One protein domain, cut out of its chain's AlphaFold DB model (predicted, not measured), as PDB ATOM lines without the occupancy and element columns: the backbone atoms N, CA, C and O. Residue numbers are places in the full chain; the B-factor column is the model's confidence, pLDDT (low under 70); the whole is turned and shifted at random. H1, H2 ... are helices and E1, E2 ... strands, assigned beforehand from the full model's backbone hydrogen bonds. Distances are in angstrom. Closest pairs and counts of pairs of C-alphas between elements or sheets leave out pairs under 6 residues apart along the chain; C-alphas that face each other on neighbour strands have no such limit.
ATOM      1  N   LEU A   3     364.277 214.402 219.615       93.38
ATOM      2  CA  LEU A   3     363.415 215.286 218.835       93.38
ATOM      3  C   LEU A   3     362.398 214.440 218.069       93.38
ATOM      4  O   LEU A   3     362.823 213.640 217.237       93.38
ATOM      5  N   PRO A   4     361.087 214.579 218.320       94.12
ATOM      6  CA  PRO A   4     360.074 213.893 217.526       94.12
ATOM      7  C   PRO A   4     360.165 214.330 216.063       94.12
ATOM      8  O   PRO A   4     360.278 215.523 215.774       94.12
ATOM      9  N   ARG A   5     360.109 213.379 215.125       94.00
ATOM     10  CA  ARG A   5     360.031 213.726 213.695       94.00
ATOM     11  C   ARG A   5     358.662 214.267 213.309       94.00
ATOM     12  O   ARG A   5     358.562 215.139 212.446       94.00
ATOM     13  N   ASN A   6     357.614 213.757 213.954       93.44
ATOM     14  CA  ASN A   6     356.290 214.347 213.869       93.44
ATOM     15  C   ASN A   6     356.265 215.628 214.714       93.44
ATOM     16  O   ASN A   6     356.434 215.574 215.929       93.44
ATOM     17  N   LYS A   7     356.054 216.772 214.058       92.31
ATOM     18  CA  LYS A   7     356.056 218.096 214.697       92.31
ATOM     19  C   LYS A   7     354.845 218.346 215.594       92.31
ATOM     20  O   LYS A   7     354.893 219.279 216.385       92.31
ATOM     21  N   ASP A   8     353.803 217.532 215.463       94.62
ATOM     22  CA  ASP A   8     352.588 217.629 216.269       94.62
ATOM     23  C   ASP A   8     352.700 216.826 217.586       94.62
ATOM     24  O   ASP A   8     351.747 216.797 218.363       94.62
ATOM     25  N   ILE A   9     353.844 216.164 217.833       94.69
ATOM     26  CA  ILE A   9     354.156 215.438 219.074       94.69
ATOM     27  C   ILE A   9     355.087 216.283 219.943       94.69
ATOM     28  O   ILE A   9     356.150 216.712 219.487       94.69
ATOM     29  N   GLU A  10     354.758 216.416 221.226       95.00
ATOM     30  CA  GLU A  10     355.629 217.044 222.223       95.00
ATOM     31  C   GLU A  10     356.081 216.038 223.290       95.00
ATOM     32  O   GLU A  10     355.342 215.143 223.693       95.00
ATOM     33  N   ILE A  11     357.325 216.164 223.762       94.62
ATOM     34  CA  ILE A  11     357.853 215.325 224.845       94.62
ATOM     35  C   ILE A  11     357.628 216.045 226.175       94.62
ATOM     36  O   ILE A  11     358.254 217.074 226.429       94.62
ATOM     37  N   LEU A  12     356.806 215.465 227.052       95.31
ATOM     38  CA  LEU A  12     356.533 216.014 228.386       95.31
ATOM     39  C   LEU A  12     357.561 215.565 229.432       95.31
ATOM     40  O   LEU A  12     357.857 216.291 230.380       95.31
ATOM     41  N   GLY A  13     358.124 214.366 229.276       93.62
ATOM     42  CA  GLY A  13     359.111 213.827 230.209       93.62
ATOM     43  C   GLY A  13     359.695 212.499 229.747       93.62
ATOM     44  O   GLY A  13     359.048 211.758 229.014       93.62
ATOM     45  N   ALA A  14     360.920 212.195 230.177       92.25
ATOM     46  CA  ALA A  14     361.651 210.990 229.787       92.25
ATOM     47  C   ALA A  14     362.405 210.381 230.979       92.25
ATOM     48  O   ALA A  14     363.010 211.111 231.769       92.25
ATOM     49  N   SER A  15     362.411 209.051 231.068       90.44
ATOM     50  CA  SER A  15     363.327 208.251 231.890       90.44
ATOM     51  C   SER A  15     364.301 207.478 230.986       90.44
ATOM     52  O   SER A  15     364.377 207.713 229.781       90.44
ATOM     53  N   SER A  16     365.085 206.562 231.561       83.69
ATOM     54  CA  SER A  16     366.001 205.705 230.799       83.69
ATOM     55  C   SER A  16     365.299 204.788 229.791       83.69
ATOM     56  O   SER A  16     365.886 204.478 228.758       83.69
ATOM     57  N   ASP A  17     364.081 204.342 230.092       90.50
ATOM     58  CA  ASP A  17     363.360 203.295 229.362       90.50
ATOM     59  C   ASP A  17     361.929 203.689 228.960       90.50
ATOM     60  O   ASP A  17     361.302 202.978 228.178       90.50
ATOM     61  N   HIS A  18     361.423 204.826 229.444       91.94
ATOM     62  CA  HIS A  18     360.073 205.305 229.157       91.94
ATOM     63  C   HIS A  18     360.058 206.789 228.778       91.94
ATOM     64  O   HIS A  18     360.904 207.581 229.195       91.94
ATOM     65  N   LEU A  19     359.054 207.172 227.991       93.75
ATOM     66  CA  LEU A  19     358.847 208.523 227.478       93.75
ATOM     67  C   LEU A  19     357.356 208.866 227.571       93.75
ATOM     68  O   LEU A  19     356.517 208.039 227.219       93.75
ATOM     69  N   ILE A  20     357.028 210.070 228.036       95.44
ATOM     70  CA  ILE A  20     355.666 210.612 228.051       95.44
ATOM     71  C   ILE A  20     355.552 211.617 226.908       95.44
ATOM     72  O   ILE A  20     356.338 212.567 226.832       95.44
ATOM     73  N   LEU A  21     354.571 211.392 226.038       94.88
ATOM     74  CA  LEU A  21     354.301 212.196 224.854       94.88
ATOM     75  C   LEU A  21     352.934 212.860 224.975       94.88
ATOM     76  O   LEU A  21     351.964 212.199 225.345       94.88
ATOM     77  N   ASP A  22     352.872 214.134 224.619       94.81
ATOM     78  CA  ASP A  22     351.627 214.796 224.261       94.81
ATOM     79  C   ASP A  22     351.396 214.622 222.756       94.81
ATOM     80  O   ASP A  22     352.294 214.860 221.942       94.81
ATOM     81  N   ILE A  23     350.200 214.156 222.405       93.88
ATOM     82  CA  ILE A  23     349.773 213.866 221.035       93.88
ATOM     83  C   ILE A  23     348.426 214.520 220.706       93.88
ATOM     84  O   ILE A  23     347.835 214.191 219.680       93.88
ATOM     85  N   GLU A  24     347.912 215.427 221.546       93.12
ATOM     86  CA  GLU A  24     346.584 216.036 221.352       93.12
ATOM     87  C   GLU A  24     346.454 216.774 220.006       93.12
ATOM     88  O   GLU A  24     345.368 216.833 219.428       93.12
ATOM     89  N   ASN A  25     347.567 217.290 219.476       92.75
ATOM     90  CA  ASN A  25     347.613 218.002 218.196       92.75
ATOM     91  C   ASN A  25     347.833 217.085 216.981       92.75
ATOM     92  O   ASN A  25     347.758 217.553 215.840       92.75
ATOM     93  N   CYS A  26     348.098 215.792 217.192       90.19
ATOM     94  CA  CYS A  26     348.296 214.845 216.101       90.19
ATOM     95  C   CYS A  26     346.976 214.602 215.365       90.19
ATOM     96  O   CYS A  26     345.988 214.146 215.937       90.19
ATOM     97  N   LYS A  27     346.966 214.891 214.061       82.12
ATOM     98  CA  LYS A  27     345.792 214.651 213.206       82.12
ATOM     99  C   LYS A  27     345.577 213.169 212.911       82.12
ATOM    100  O   LYS A  27     344.440 212.744 212.720       82.12
ATOM    101  N   ASP A  28     346.666 212.410 212.885       80.19
ATOM    102  CA  ASP A  28     346.647 210.961 212.754       80.19
ATOM    103  C   ASP A  28     346.499 210.337 214.146       80.19
ATOM    104  O   ASP A  28     347.186 210.730 215.090       80.19
ATOM    105  N   GLN A  29     345.592 209.367 214.288       81.56
ATOM    106  CA  GLN A  29     345.470 208.632 215.545       81.56
ATOM    107  C   GLN A  29     346.676 207.709 215.711       81.56
ATOM    108  O   GLN A  29     346.869 206.808 214.902       81.56
ATOM    109  N   ILE A  30     347.450 207.931 216.773       90.44
ATOM    110  CA  ILE A  30     348.503 207.018 217.224       90.44
ATOM    111  C   ILE A  30     347.861 205.972 218.136       90.44
ATOM    112  O   ILE A  30     347.193 206.316 219.119       90.44
ATOM    113  N   HIS A  31     348.072 204.695 217.835       90.94
ATOM    114  CA  HIS A  31     347.562 203.562 218.600       90.94
ATOM    115  C   HIS A  31     348.694 202.765 219.256       90.94
ATOM    116  O   HIS A  31     349.878 202.879 218.936       90.94
ATOM    117  N   VAL A  32     348.326 201.924 220.225       92.88
ATOM    118  CA  VAL A  32     349.279 201.015 220.870       92.88
ATOM    119  C   VAL A  32     349.817 200.028 219.836       92.88
ATOM    120  O   VAL A  32     349.048 199.305 219.207       92.88
ATOM    121  N   GLY A  33     351.143 199.962 219.724       94.31
ATOM    122  CA  GLY A  33     351.845 199.127 218.749       94.31
ATOM    123  C   GLY A  33     352.444 199.913 217.583       94.31
ATOM    124  O   GLY A  33     353.277 199.359 216.865       94.31
ATOM    125  N   ASP A  34     352.086 201.188 217.431       93.81
ATOM    126  CA  ASP A  34     352.648 202.047 216.392       93.81
ATOM    127  C   ASP A  34     354.103 202.434 216.674       93.81
ATOM    128  O   ASP A  34     354.573 202.473 217.816       93.81
ATOM    129  N   ILE A  35     354.825 202.748 215.597       94.06
ATOM    130  CA  ILE A  35     356.213 203.204 215.652       94.06
ATOM    131  C   ILE A  35     356.234 204.731 215.616       94.06
ATOM    132  O   ILE A  35     355.753 205.343 214.665       94.06
ATOM    133  N   VAL A  36     356.867 205.335 216.621       93.56
ATOM    134  CA  VAL A  36     357.150 206.773 216.663       93.56
ATOM    135  C   VAL A  36     358.649 206.986 216.479       93.56
ATOM    136  O   VAL A  36     359.466 206.374 217.168       93.56
ATOM    137  N   GLU A  37     359.017 207.853 215.541       94.56
ATOM    138  CA  GLU A  37     360.413 208.120 215.202       94.56
ATOM    139  C   GLU A  37     360.935 209.413 215.835       94.56
ATOM    140  O   GLU A  37     360.257 210.446 215.864       94.56
ATOM    141  N   PHE A  38     362.197 209.366 216.266       94.06
ATOM    142  CA  PHE A  38     362.891 210.489 216.883       94.06
ATOM    143  C   PHE A  38     364.292 210.650 216.301       94.06
ATOM    144  O   PHE A  38     364.992 209.667 216.052       94.06
ATOM    145  N   ASP A  39     364.734 211.896 216.177       93.25
ATOM    146  CA  ASP A  39     366.130 212.222 215.928       93.25
ATOM    147  C   ASP A  39     366.874 212.432 217.256       93.25
ATOM    148  O   ASP A  39     366.363 213.012 218.220       93.25
ATOM    149  N   LEU A  40     368.115 211.943 217.320       90.44
ATOM    150  CA  LEU A  40     368.958 212.035 218.510       90.44
ATOM    151  C   LEU A  40     369.946 213.197 218.398       90.44
ATOM    152  O   LEU A  40     370.923 213.123 217.654       90.44
ATOM    153  N   CYS A  41     369.798 214.216 219.244       88.00
ATOM    154  CA  CYS A  41     370.766 215.323 219.315       88.00
ATOM    155  C   CYS A  41     372.038 215.002 220.120       88.00
ATOM    156  O   CYS A  41     372.850 215.882 220.375       88.00
ATOM    157  N   TYR A  42     372.196 213.765 220.589       86.44
ATOM    158  CA  TYR A  42     373.289 213.337 221.471       86.44
ATOM    159  C   TYR A  42     373.886 211.996 221.034       86.44
ATOM    160  O   TYR A  42     374.514 211.298 221.830       86.44
ATOM    161  N   ALA A  43     373.703 211.644 219.757       85.38
ATOM    162  CA  ALA A  43     374.159 210.382 219.187       85.38
ATOM    163  C   ALA A  43     375.657 210.141 219.435       85.38
ATOM    164  O   ALA A  43     376.040 209.066 219.884       85.38
ATOM    165  N   THR A  44     376.508 211.152 219.241       87.56
ATOM    166  CA  THR A  44     377.956 211.066 219.508       87.56
ATOM    167  C   THR A  44     378.279 210.683 220.946       87.56
ATOM    168  O   THR A  44     379.195 209.896 221.169       87.56
ATOM    169  N   MET A  45     377.522 211.191 221.920       86.50
ATOM    170  CA  MET A  45     377.720 210.847 223.326       86.50
ATOM    171  C   MET A  45     377.328 209.390 223.593       86.50
ATOM    172  O   MET A  45     378.094 208.677 224.229       86.50
ATOM    173  N   VAL A  46     376.207 208.924 223.027       86.69
ATOM    174  CA  VAL A  46     375.776 207.513 223.103       86.69
ATOM    175  C   VAL A  46     376.821 206.575 222.490       86.69
ATOM    176  O   VAL A  46     377.180 205.555 223.089       86.69
ATOM    177  N   TYR A  47     377.349 206.925 221.316       87.81
ATOM    178  CA  TYR A  47     378.406 206.150 220.666       87.81
ATOM    179  C   TYR A  47     379.684 206.130 221.502       87.81
ATOM    180  O   TYR A  47     380.278 205.067 221.678       87.81
ATOM    181  N   ALA A  48     380.087 207.275 222.056       90.19
ATOM    182  CA  ALA A  48     381.263 207.363 222.912       90.19
ATOM    183  C   ALA A  48     381.108 206.486 224.162       90.19
ATOM    184  O   ALA A  48     381.989 205.681 224.448       90.19
ATOM    185  N   THR A  49     379.970 206.548 224.856       89.56
ATOM    186  CA  THR A  49     379.711 205.696 226.030       89.56
ATOM    187  C   THR A  49     379.603 204.207 225.695       89.56
ATOM    188  O   THR A  49     379.743 203.374 226.581       89.56
ATOM    189  N   SER A  50     379.393 203.851 224.427       88.00
ATOM    190  CA  SER A  50     379.372 202.454 223.968       88.00
ATOM    191  C   SER A  50     380.729 201.977 223.430       88.00
ATOM    192  O   SER A  50     380.871 200.824 223.017       88.00
ATOM    193  N   SER A  51     381.735 202.854 223.390       92.88
ATOM    194  CA  SER A  51     383.056 202.551 222.841       92.88
ATOM    195  C   SER A  51     383.913 201.761 223.827       92.88
ATOM    196  O   SER A  51     384.063 202.142 224.984       92.88
TER     197      SER A  51
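What this domain is: This is residues 3 to 51 of the 59 residues of an uncharacterized protein of bioreactor metagenome (UniProt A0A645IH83). With little regular structure, this is a loose chain of loops with a small antiparallel hairpin, E1 and E2, on one side, a short strand E3 apart from it that pairs with residues 3 to 4, and residues 42 to 51, of which 43 to 49 belong to H1, sticking out as an arm at one end. Residues 29 to 35 also stand free, in a long loop. The 49 printed residues hold E1, E2, E3 and H1 in that order, mixed in class with 19 residues in named elements; the whole is loose, radius of gyration of the C-alphas 12.9 A, spanning 40 by 19 by 19 A.

Where its parts are: E1, residues 10 to 14, begins at C-alpha 10 (355.629, 217.044, 222.223) and measures 11.4 A. E2 is residues 19 to 22, 10.1 A; E3 is residues 38 to 40, 6.5 A. H1, residues 43 to 49, 10.0 A, ends at C-alpha 49 (379.711, 205.696, 226.030).

How they stand to each other: E1 and E2 run antiparallel at 156 degrees, with N 12 and O 20 2.9 A apart, within hydrogen-bond range. E3 pairs with no named strand, but residues 38 to 39 pair antiparallel with residues 3 to 4. E3 is apart from E1 and E2, and meets H1 only through their link. In H1 every O i to N i+4 pair is within hydrogen-bond range.

The domain as a whole: The C-alphas of Lys 27 and Ser 51, the two farthest apart, are 40.3 A apart. The printed part has no cut; the link E2 to E3 is long, 15 residues. No printed residue is under 70 in pLDDT.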